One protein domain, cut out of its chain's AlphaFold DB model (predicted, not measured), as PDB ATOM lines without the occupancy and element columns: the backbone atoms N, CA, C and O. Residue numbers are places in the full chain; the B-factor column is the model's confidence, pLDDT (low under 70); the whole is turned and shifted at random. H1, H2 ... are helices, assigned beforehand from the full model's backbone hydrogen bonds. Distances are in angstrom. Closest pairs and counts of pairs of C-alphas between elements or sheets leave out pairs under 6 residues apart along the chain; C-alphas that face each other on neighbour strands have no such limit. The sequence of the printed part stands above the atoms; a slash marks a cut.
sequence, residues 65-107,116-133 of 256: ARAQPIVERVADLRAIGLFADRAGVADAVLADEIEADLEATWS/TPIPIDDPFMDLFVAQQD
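What this domain is: This is residues 65 to 107 and 116 to 133 of the 256 residues of an uncharacterized protein of uncultured bacterium 148 (UniProt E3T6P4). The longest helix, H2, runs along one side of a small helical cluster; H1 packs on it at a steep tilt, and the short H3 packs on H1, so that the three centres make a triangle. The printed part has 61 residues with three named helices, in the order H1, H2, H3, and no named strand: all helix. It is compact, with a radius of gyration of the C-alphas of 10.8 A and spans of 31 by 22 by 17 A.

Where its parts are: Find C-alpha 91 at (121.960, 83.290, 97.847); from there H2, residues 91 to 106, runs 21.4 A. H1, residues 70 to 79, begins at C-alpha 70 (116.930, 89.585, 93.335) and measures 14.1 A. H3, residues 125 to 130, measures 8.5 A and ends at C-alpha 130 (114.779, 93.505, 103.010).

How they stand to each other: Look at Val 71 and Ala 95, whose C-alphas, 4.9 A apart, are the closest where H1 and H2 touch, at a steep tilt of 63 degrees, opposite ways. H1 and H3 touch, closest at the C-alphas of Arg 73 and Asp 126, 7.1 A. H2 and H3 are close but not clearly touching. In H1, H2 and H3 every O i to N i+4 pair is within hydrogen-bond range.

The domain as a whole: The C-alphas farthest apart, of Gly 88 and Thr 116, are 31.2 A apart. H1 to H2 is a long link; across the cut, residues 108 to 115, C-alphas 107 and 116 are 5.3 A apart. No printed residue is under 70 in pLDDT.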
ATOM      1  N   ALA A  65     115.893 103.278  92.305       85.56
ATOM      2  CA  ALA A  65     115.488 102.150  91.478       85.56
ATOM      3  C   ALA A  65     116.691 101.554  90.723       85.56
ATOM      4  O   ALA A  65     117.513 102.263  90.135       85.56
ATOM      5  N   ARG A  66     116.801 100.222  90.726       87.75
ATOM      6  CA  ARG A  66     117.891  99.481  90.073       87.75
ATOM      7  C   ARG A  66     117.307  98.312  89.308       87.75
ATOM      8  O   ARG A  66     116.557  97.539  89.875       87.75
ATOM      9  N   ALA A  67     117.740  98.079  88.077       90.81
ATOM     10  CA  ALA A  67     117.410  96.844  87.361       90.81
ATOM     11  C   ALA A  67     118.278  95.651  87.831       90.81
ATOM     12  O   ALA A  67     118.797  94.887  87.019       90.81
ATOM     13  N   GLN A  68     118.509  95.546  89.143       94.12
ATOM     14  CA  GLN A  68     119.378  94.549  89.764       94.12
ATOM     15  C   GLN A  68     118.581  93.265  90.059       94.12
ATOM     16  O   GLN A  68     117.543  93.364  90.718       94.12
ATOM     17  N   PRO A  69     119.055  92.072  89.642       96.75
ATOM     18  CA  PRO A  69     118.412  90.798  89.969       96.75
ATOM     19  C   PRO A  69     118.267  90.568  91.482       96.75
ATOM     20  O   PRO A  69     119.159  90.938  92.250       96.75
ATOM     21  N   ILE A  70     117.204  89.871  91.910       97.19
ATOM     22  CA  ILE A  70     116.930  89.585  93.335       97.19
ATOM     23  C   ILE A  70     118.123  88.890  94.008       97.19
ATOM     24  O   ILE A  70     118.509  89.275  95.106       97.19
ATOM     25  N   VAL A  71     118.781  87.937  93.339       98.31
ATOM     26  CA  VAL A  71     119.962  87.244  93.890       98.31
ATOM     27  C   VAL A  71     121.124  88.178  94.228       98.31
ATOM     28  O   VAL A  71     121.799  87.978  95.235       98.31
ATOM     29  N   GLU A  72     121.345  89.224  93.432       98.00
ATOM     30  CA  GLU A  72     122.395  90.200  93.724       98.00
ATOM     31  C   GLU A  72     121.973  91.131  94.869       98.00
ATOM     32  O   GLU A  72     122.797  91.450  95.723       98.00
ATOM     33  N   ARG A  73     120.685  91.502  94.950       97.25
ATOM     34  CA  ARG A  73     120.143  92.266  96.090       97.25
ATOM     35  C   ARG A  73     120.266  91.487  97.397       97.25
ATOM     36  O   ARG A  73     120.705  92.042  98.399       97.25
ATOM     37  N   VAL A  74     119.941  90.194  97.376       98.25
ATOM     38  CA  VAL A  74     120.112  89.288  98.522       98.25
ATOM     39  C   VAL A  74     121.575  89.242  98.948       98.25
ATOM     40  O   VAL A  74     121.866  89.453 100.123       98.25
ATOM     41  N   ALA A  75     122.502  89.023  98.013       98.12
ATOM     42  CA  ALA A  75     123.930  88.993  98.321       98.12
ATOM     43  C   ALA A  75     124.415  90.319  98.940       98.12
ATOM     44  O   ALA A  75     125.140  90.313  99.938       98.12
ATOM     45  N   ASP A  76     123.971  91.453  98.394       96.94
ATOM     46  CA  ASP A  76     124.301  92.783  98.901       96.94
ATOM     47  C   ASP A  76     123.773  93.018 100.324       96.94
ATOM     48  O   ASP A  76     124.513  93.485 101.191       96.94
ATOM     49  N   LEU A  77     122.509  92.682 100.593       97.31
ATOM     50  CA  LEU A  77     121.902  92.842 101.918       97.31
ATOM     51  C   LEU A  77     122.528  91.883 102.942       97.31
ATOM     52  O   LEU A  77     122.778  92.270 104.086       97.31
ATOM     53  N   ARG A  78     122.887  90.663 102.527       97.69
ATOM     54  CA  ARG A  78     123.638  89.717 103.367       97.69
ATOM     55  C   ARG A  78     125.033  90.210 103.711       97.69
ATOM     56  O   ARG A  78     125.491  89.986 104.830       97.69
ATOM     57  N   ALA A  79     125.704  90.909 102.796       97.19
ATOM     58  CA  ALA A  79     126.995  91.534 103.081       97.19
ATOM     59  C   ALA A  79     126.894  92.624 104.167       97.19
ATOM     60  O   ALA A  79     127.883  92.905 104.844       97.19
ATOM     61  N   ILE A  80     125.700  93.192 104.358       96.06
ATOM     62  CA  ILE A  80     125.368  94.158 105.413       96.06
ATOM     63  C   ILE A  80     124.880  93.445 106.688       96.06
ATOM     64  O   ILE A  80     124.758  94.064 107.732       96.06
ATOM     65  N   GLY A  81     124.679  92.127 106.662       95.06
ATOM     66  CA  GLY A  81     124.307  91.337 107.836       95.06
ATOM     67  C   GLY A  81     122.816  91.031 107.964       95.06
ATOM     68  O   GLY A  81     122.427  90.456 108.981       95.06
ATOM     69  N   LEU A  82     121.997  91.356 106.957       96.81
ATOM     70  CA  LEU A  82     120.642  90.803 106.863       96.81
ATOM     71  C   LEU A  82     120.695  89.297 106.549       96.81
ATOM     72  O   LEU A  82     121.686  88.782 106.020       96.81
ATOM     73  N   PHE A  83     119.615  88.593 106.869       97.25
ATOM     74  CA  PHE A  83     119.411  87.155 106.685       97.25
ATOM     75  C   PHE A  83     120.467  86.299 107.397       97.25
ATOM     76  O   PHE A  83     120.893  85.245 106.906       97.25
ATOM     77  N   ALA A  84     120.946  86.769 108.552       95.62
ATOM     78  CA  ALA A  84     121.948  86.063 109.345       95.62
ATOM     79  C   ALA A  84     121.427  84.708 109.868       95.62
ATOM     80  O   ALA A  84     122.197  83.749 109.977       95.62
ATOM     81  N   ASP A  85     120.123  84.600 110.128       95.50
ATOM     82  CA  ASP A  85     119.410  83.364 110.474       95.50
ATOM     83  C   ASP A  85     119.464  82.317 109.341       95.50
ATOM     84  O   ASP A  85     119.495  81.109 109.596       95.50
ATOM     85  N   ARG A  86     119.589  82.767 108.085       97.00
ATOM     86  CA  ARG A  86     119.701  81.928 106.878       97.00
ATOM     87  C   ARG A  86     121.131  81.815 106.353       97.00
ATOM     88  O   ARG A  86     121.340  81.486 105.184       97.00
ATOM     89  N   ALA A  87     122.142  81.989 107.211       96.69
ATOM     90  CA  ALA A  87     123.556  81.917 106.826       96.69
ATOM     91  C   ALA A  87     123.941  80.633 106.051       96.69
ATOM     92  O   ALA A  87     124.837  80.667 105.208       96.69
ATOM     93  N   GLY A  88     123.260  79.511 106.316       97.44
ATOM     94  CA  GLY A  88     123.486  78.221 105.649       97.44
ATOM     95  C   GLY A  88     122.777  78.028 104.301       97.44
ATOM     96  O   GLY A  88     123.008  77.009 103.650       97.44
ATOM     97  N   VAL A  89     121.922  78.961 103.882       98.31
ATOM     98  CA  VAL A  89     121.207  78.925 102.597       98.31
ATOM     99  C   VAL A  89     122.050  79.644 101.543       98.31
ATOM    100  O   VAL A  89     122.672  80.666 101.835       98.31
ATOM    101  N   ALA A  90     122.122  79.113 100.321       98.38
ATOM    102  CA  ALA A  90     122.815  79.784  99.219       98.38
ATOM    103  C   ALA A  90     121.991  80.975  98.706       98.38
ATOM    104  O   ALA A  90     120.771  80.874  98.641       98.38
ATOM    105  N   ASP A  91     122.646  82.057  98.277       98.56
ATOM    106  CA  ASP A  91     121.960  83.290  97.847       98.56
ATOM    107  C   ASP A  91     120.925  83.048  96.750       98.56
ATOM    108  O   ASP A  91     119.836  83.594  96.821       98.56
ATOM    109  N   ALA A  92     121.226  82.180  95.778       98.50
ATOM    110  CA  ALA A  92     120.279  81.830  94.719       98.50
ATOM    111  C   ALA A  92     119.018  81.137  95.261       98.50
ATOM    112  O   ALA A  92     117.920  81.448  94.831       98.50
ATOM    113  N   VAL A  93     119.170  80.241  96.243       98.62
ATOM    114  CA  VAL A  93     118.025  79.541  96.850       98.62
ATOM    115  C   VAL A  93     117.181  80.513  97.668       98.62
ATOM    116  O   VAL A  93     115.961  80.493  97.572       98.62
ATOM    117  N   LEU A  94     117.825  81.389  98.442       98.56
ATOM    118  CA  LEU A  94     117.120  82.419  99.200       98.56
ATOM    119  C   LEU A  94     116.422  83.427  98.272       98.56
ATOM    120  O   LEU A  94     115.315  83.860  98.564       98.56
ATOM    121  N   ALA A  95     117.043  83.780  97.147       98.44
ATOM    122  CA  ALA A  95     116.442  84.648  96.144       98.44
ATOM    123  C   ALA A  95     115.191  84.024  95.515       98.44
ATOM    124  O   ALA A  95     114.183  84.715  95.430       98.44
ATOM    125  N   ASP A  96     115.229  82.735  95.157       98.38
ATOM    126  CA  ASP A  96     114.059  82.010  94.639       98.38
ATOM    127  C   ASP A  96     112.920  81.968  95.680       98.38
ATOM    128  O   ASP A  96     111.748  82.131  95.341       98.38
ATOM    129  N   GLU A  97     113.251  81.761  96.963       98.19
ATOM    130  CA  GLU A  97     112.273  81.791  98.061       98.19
ATOM    131  C   GLU A  97     111.630  83.174  98.221       98.19
ATOM    132  O   GLU A  97     110.412  83.269  98.373       98.19
ATOM    133  N   ILE A  98     112.440  84.235  98.176       97.88
ATOM    134  CA  ILE A  98     111.971  85.619  98.273       97.88
ATOM    135  C   ILE A  98     111.116  85.981  97.060       97.88
ATOM    136  O   ILE A  98     110.041  86.541  97.229       97.88
ATOM    137  N   GLU A  99     111.543  85.637  95.845       96.25
ATOM    138  CA  GLU A  99     110.781  85.914  94.624       96.25
ATOM    139  C   GLU A  99     109.400  85.250  94.659       96.25
ATOM    140  O   GLU A  99     108.401  85.900  94.354       96.25
ATOM    141  N   ALA A 100     109.321  83.998  95.120       95.69
ATOM    142  CA  ALA A 100     108.051  83.298  95.288       95.69
ATOM    143  C   ALA A 100     107.131  83.970  96.326       95.69
ATOM    144  O   ALA A 100     105.917  84.028  96.123       95.69
ATOM    145  N   ASP A 101     107.685  84.481  97.430       96.19
ATOM    146  CA  ASP A 101     106.908  85.206  98.442       96.19
ATOM    147  C   ASP A 101     106.422  86.570  97.930       96.19
ATOM    148  O   ASP A 101     105.263  86.942  98.132       96.19
ATOM    149  N   LEU A 102     107.272  87.285  97.187       94.62
ATOM    150  CA  LEU A 102     106.902  88.541  96.542       94.62
ATOM    151  C   LEU A 102     105.802  88.336  95.503       94.62
ATOM    152  O   LEU A 102     104.843  89.111  95.462       94.62
ATOM    153  N   GLU A 103     105.901  87.273  94.700       92.62
ATOM    154  CA  GLU A 103     104.862  86.917  93.740       92.62
ATOM    155  C   GLU A 103     103.530  86.652  94.455       92.62
ATOM    156  O   GLU A 103     102.503  87.211  94.070       92.62
ATOM    157  N   ALA A 104     103.554  85.864  95.534       91.94
ATOM    158  CA  ALA A 104     102.363  85.503  96.295       91.94
ATOM    159  C   ALA A 104     101.707  86.685  97.029       91.94
ATOM    160  O   ALA A 104     100.482  86.708  97.162       91.94
ATOM    161  N   THR A 105     102.504  87.638  97.512       90.75
ATOM    162  CA  THR A 105     102.029  88.716  98.393       90.75
ATOM    163  C   THR A 105     101.632  89.973  97.624       90.75
ATOM    164  O   THR A 105     100.613  90.589  97.930       90.75
ATOM    165  N   TRP A 106     102.416  90.356  96.616       88.69
ATOM    166  CA  TRP A 106     102.326  91.688  96.009       88.69
ATOM    167  C   TRP A 106     101.859  91.675  94.554       88.69
ATOM    168  O   TRP A 106     101.490  92.725  94.021       88.69
ATOM    169  N   SER A 107     101.847  90.514  93.890       88.81
ATOM    170  CA  SER A 107     101.423  90.469  92.490       88.81
ATOM    171  C   SER A 107      99.920  90.660  92.350       88.81
ATOM    172  O   SER A 107      99.111  90.064  93.060       88.81
ATOM    173  N   THR A 116     100.667  89.670  87.675       90.31
ATOM    174  CA  THR A 116     101.606  90.690  87.190       90.31
ATOM    175  C   THR A 116     102.783  90.752  88.156       90.31
ATOM    176  O   THR A 116     102.567  91.181  89.292       90.31
ATOM    177  N   PRO A 117     104.000  90.350  87.745       88.38
ATOM    178  CA  PRO A 117     105.159  90.417  88.621       88.38
ATOM    179  C   PRO A 117     105.513  91.873  88.927       88.38
ATOM    180  O   PRO A 117     105.312  92.764  88.094       88.38
ATOM    181  N   ILE A 118     106.090  92.099  90.105       91.44
ATOM    182  CA  ILE A 118     106.659  93.396  90.471       91.44
ATOM    183  C   ILE A 118     107.822  93.704  89.507       91.44
ATOM    184  O   ILE A 118     108.686  92.842  89.310       91.44
ATOM    185  N   PRO A 119     107.883  94.898  88.890       93.06
ATOM    186  CA  PRO A 119     109.025  95.291  88.069       93.06
ATOM    187  C   PRO A 119     110.343  95.196  88.850       93.06
ATOM    188  O   PRO A 119     110.430  95.600  90.005       93.06
ATOM    189  N   ILE A 120     111.404  94.681  88.224       91.75
ATOM    190  CA  ILE A 120     112.704  94.514  88.901       91.75
ATOM    191  C   ILE A 120     113.342  95.853  89.314       91.75
ATOM    192  O   ILE A 120     114.165  95.903  90.230       91.75
ATOM    193  N   ASP A 121     112.956  96.925  88.624       92.31
ATOM    194  CA  ASP A 121     113.323  98.316  88.858       92.31
ATOM    195  C   ASP A 121     112.266  99.097  89.651       92.31
ATOM    196  O   ASP A 121     112.330 100.323  89.698       92.31
ATOM    197  N   ASP A 122     111.324  98.414  90.304       92.75
ATOM    198  CA  ASP A 122     110.400  99.055  91.235       92.75
ATOM    199  C   ASP A 122     111.185  99.771  92.361       92.75
ATOM    200  O   ASP A 122     112.132  99.188  92.915       92.75
ATOM    201  N   PRO A 123     110.848 101.031  92.698       89.50
ATOM    202  CA  PRO A 123     111.561 101.795  93.724       89.50
ATOM    203  C   PRO A 123     111.479 101.157  95.122       89.50
ATOM    204  O   PRO A 123     112.368 101.375  95.943       89.50
ATOM    205  N   PHE A 124     110.482 100.308  95.386       92.38
ATOM    206  CA  PHE A 124     110.335  99.580  96.646       92.38
ATOM    207  C   PHE A 124     111.042  98.223  96.650       92.38
ATOM    208  O   PHE A 124     111.078  97.566  97.685       92.38
ATOM    209  N   MET A 125     111.649  97.787  95.538       95.25
ATOM    210  CA  MET A 125     112.217  96.439  95.429       95.25
ATOM    211  C   MET A 125     113.273  96.134  96.506       95.25
ATOM    212  O   MET A 125     113.313  95.027  97.035       95.25
ATOM    213  N   ASP A 126     114.112  97.106  96.884       95.19
ATOM    214  CA  ASP A 126     115.086  96.917  97.974       95.19
ATOM    215  C   ASP A 126     114.399  96.723  99.341       95.19
ATOM    216  O   ASP A 126     114.846  95.896 100.138       95.19
ATOM    217  N   LEU A 127     113.291  97.427  99.593       95.88
ATOM    218  CA  LEU A 127     112.486  97.289 100.811       95.88
ATOM    219  C   LEU A 127     111.734  95.951 100.810       95.88
ATOM    220  O   LEU A 127     111.743  95.245 101.817       95.88
ATOM    221  N   PHE A 128     111.162  95.554  99.667       96.50
ATOM    222  CA  PHE A 128     110.482  94.271  99.480       96.50
ATOM    223  C   PHE A 128     111.395  93.071  99.722       96.50
ATOM    224  O   PHE A 128     110.956  92.085 100.311       96.50
ATOM    225  N   VAL A 129     112.656  93.145  99.297       97.56
ATOM    226  CA  VAL A 129     113.634  92.100  99.610       97.56
ATOM    227  C   VAL A 129     114.015  92.174 101.089       97.56
ATOM    228  O   VAL A 129     113.985  91.151 101.765       97.56
ATOM    229  N   ALA A 130     114.332  93.357 101.625       97.81
ATOM    230  CA  ALA A 130     114.779  93.505 103.010       97.81
ATOM    231  C   ALA A 130     113.734  93.067 104.056       97.81
ATOM    232  O   ALA A 130     114.117  92.446 105.044       97.81
ATOM    233  N   GLN A 131     112.433  93.305 103.838       97.31
ATOM    234  CA  GLN A 131     111.367  92.884 104.771       97.31
ATOM    235  C   GLN A 131     111.278  91.371 104.989       97.31
ATOM    236  O   GLN A 131     110.705  90.920 105.976       97.31
ATOM    237  N   GLN A 132     111.859  90.577 104.089       98.06
ATOM    238  CA  GLN A 132     111.898  89.120 104.220       98.06
ATOM    239  C   GLN A 132     112.815  88.666 105.366       98.06
ATOM    240  O   GLN A 132     112.777  87.500 105.773       98.06
ATOM    241  N   ASP A 133     113.633  89.581 105.892       97.69
ATOM    242  CA  ASP A 133     114.367  89.428 107.139       97.69
ATOM    243  C   ASP A 133     113.530  89.934 108.327       97.69
ATOM    244  O   ASP A 133     113.777  90.998 108.905       97.69
TER     245      ASP A 133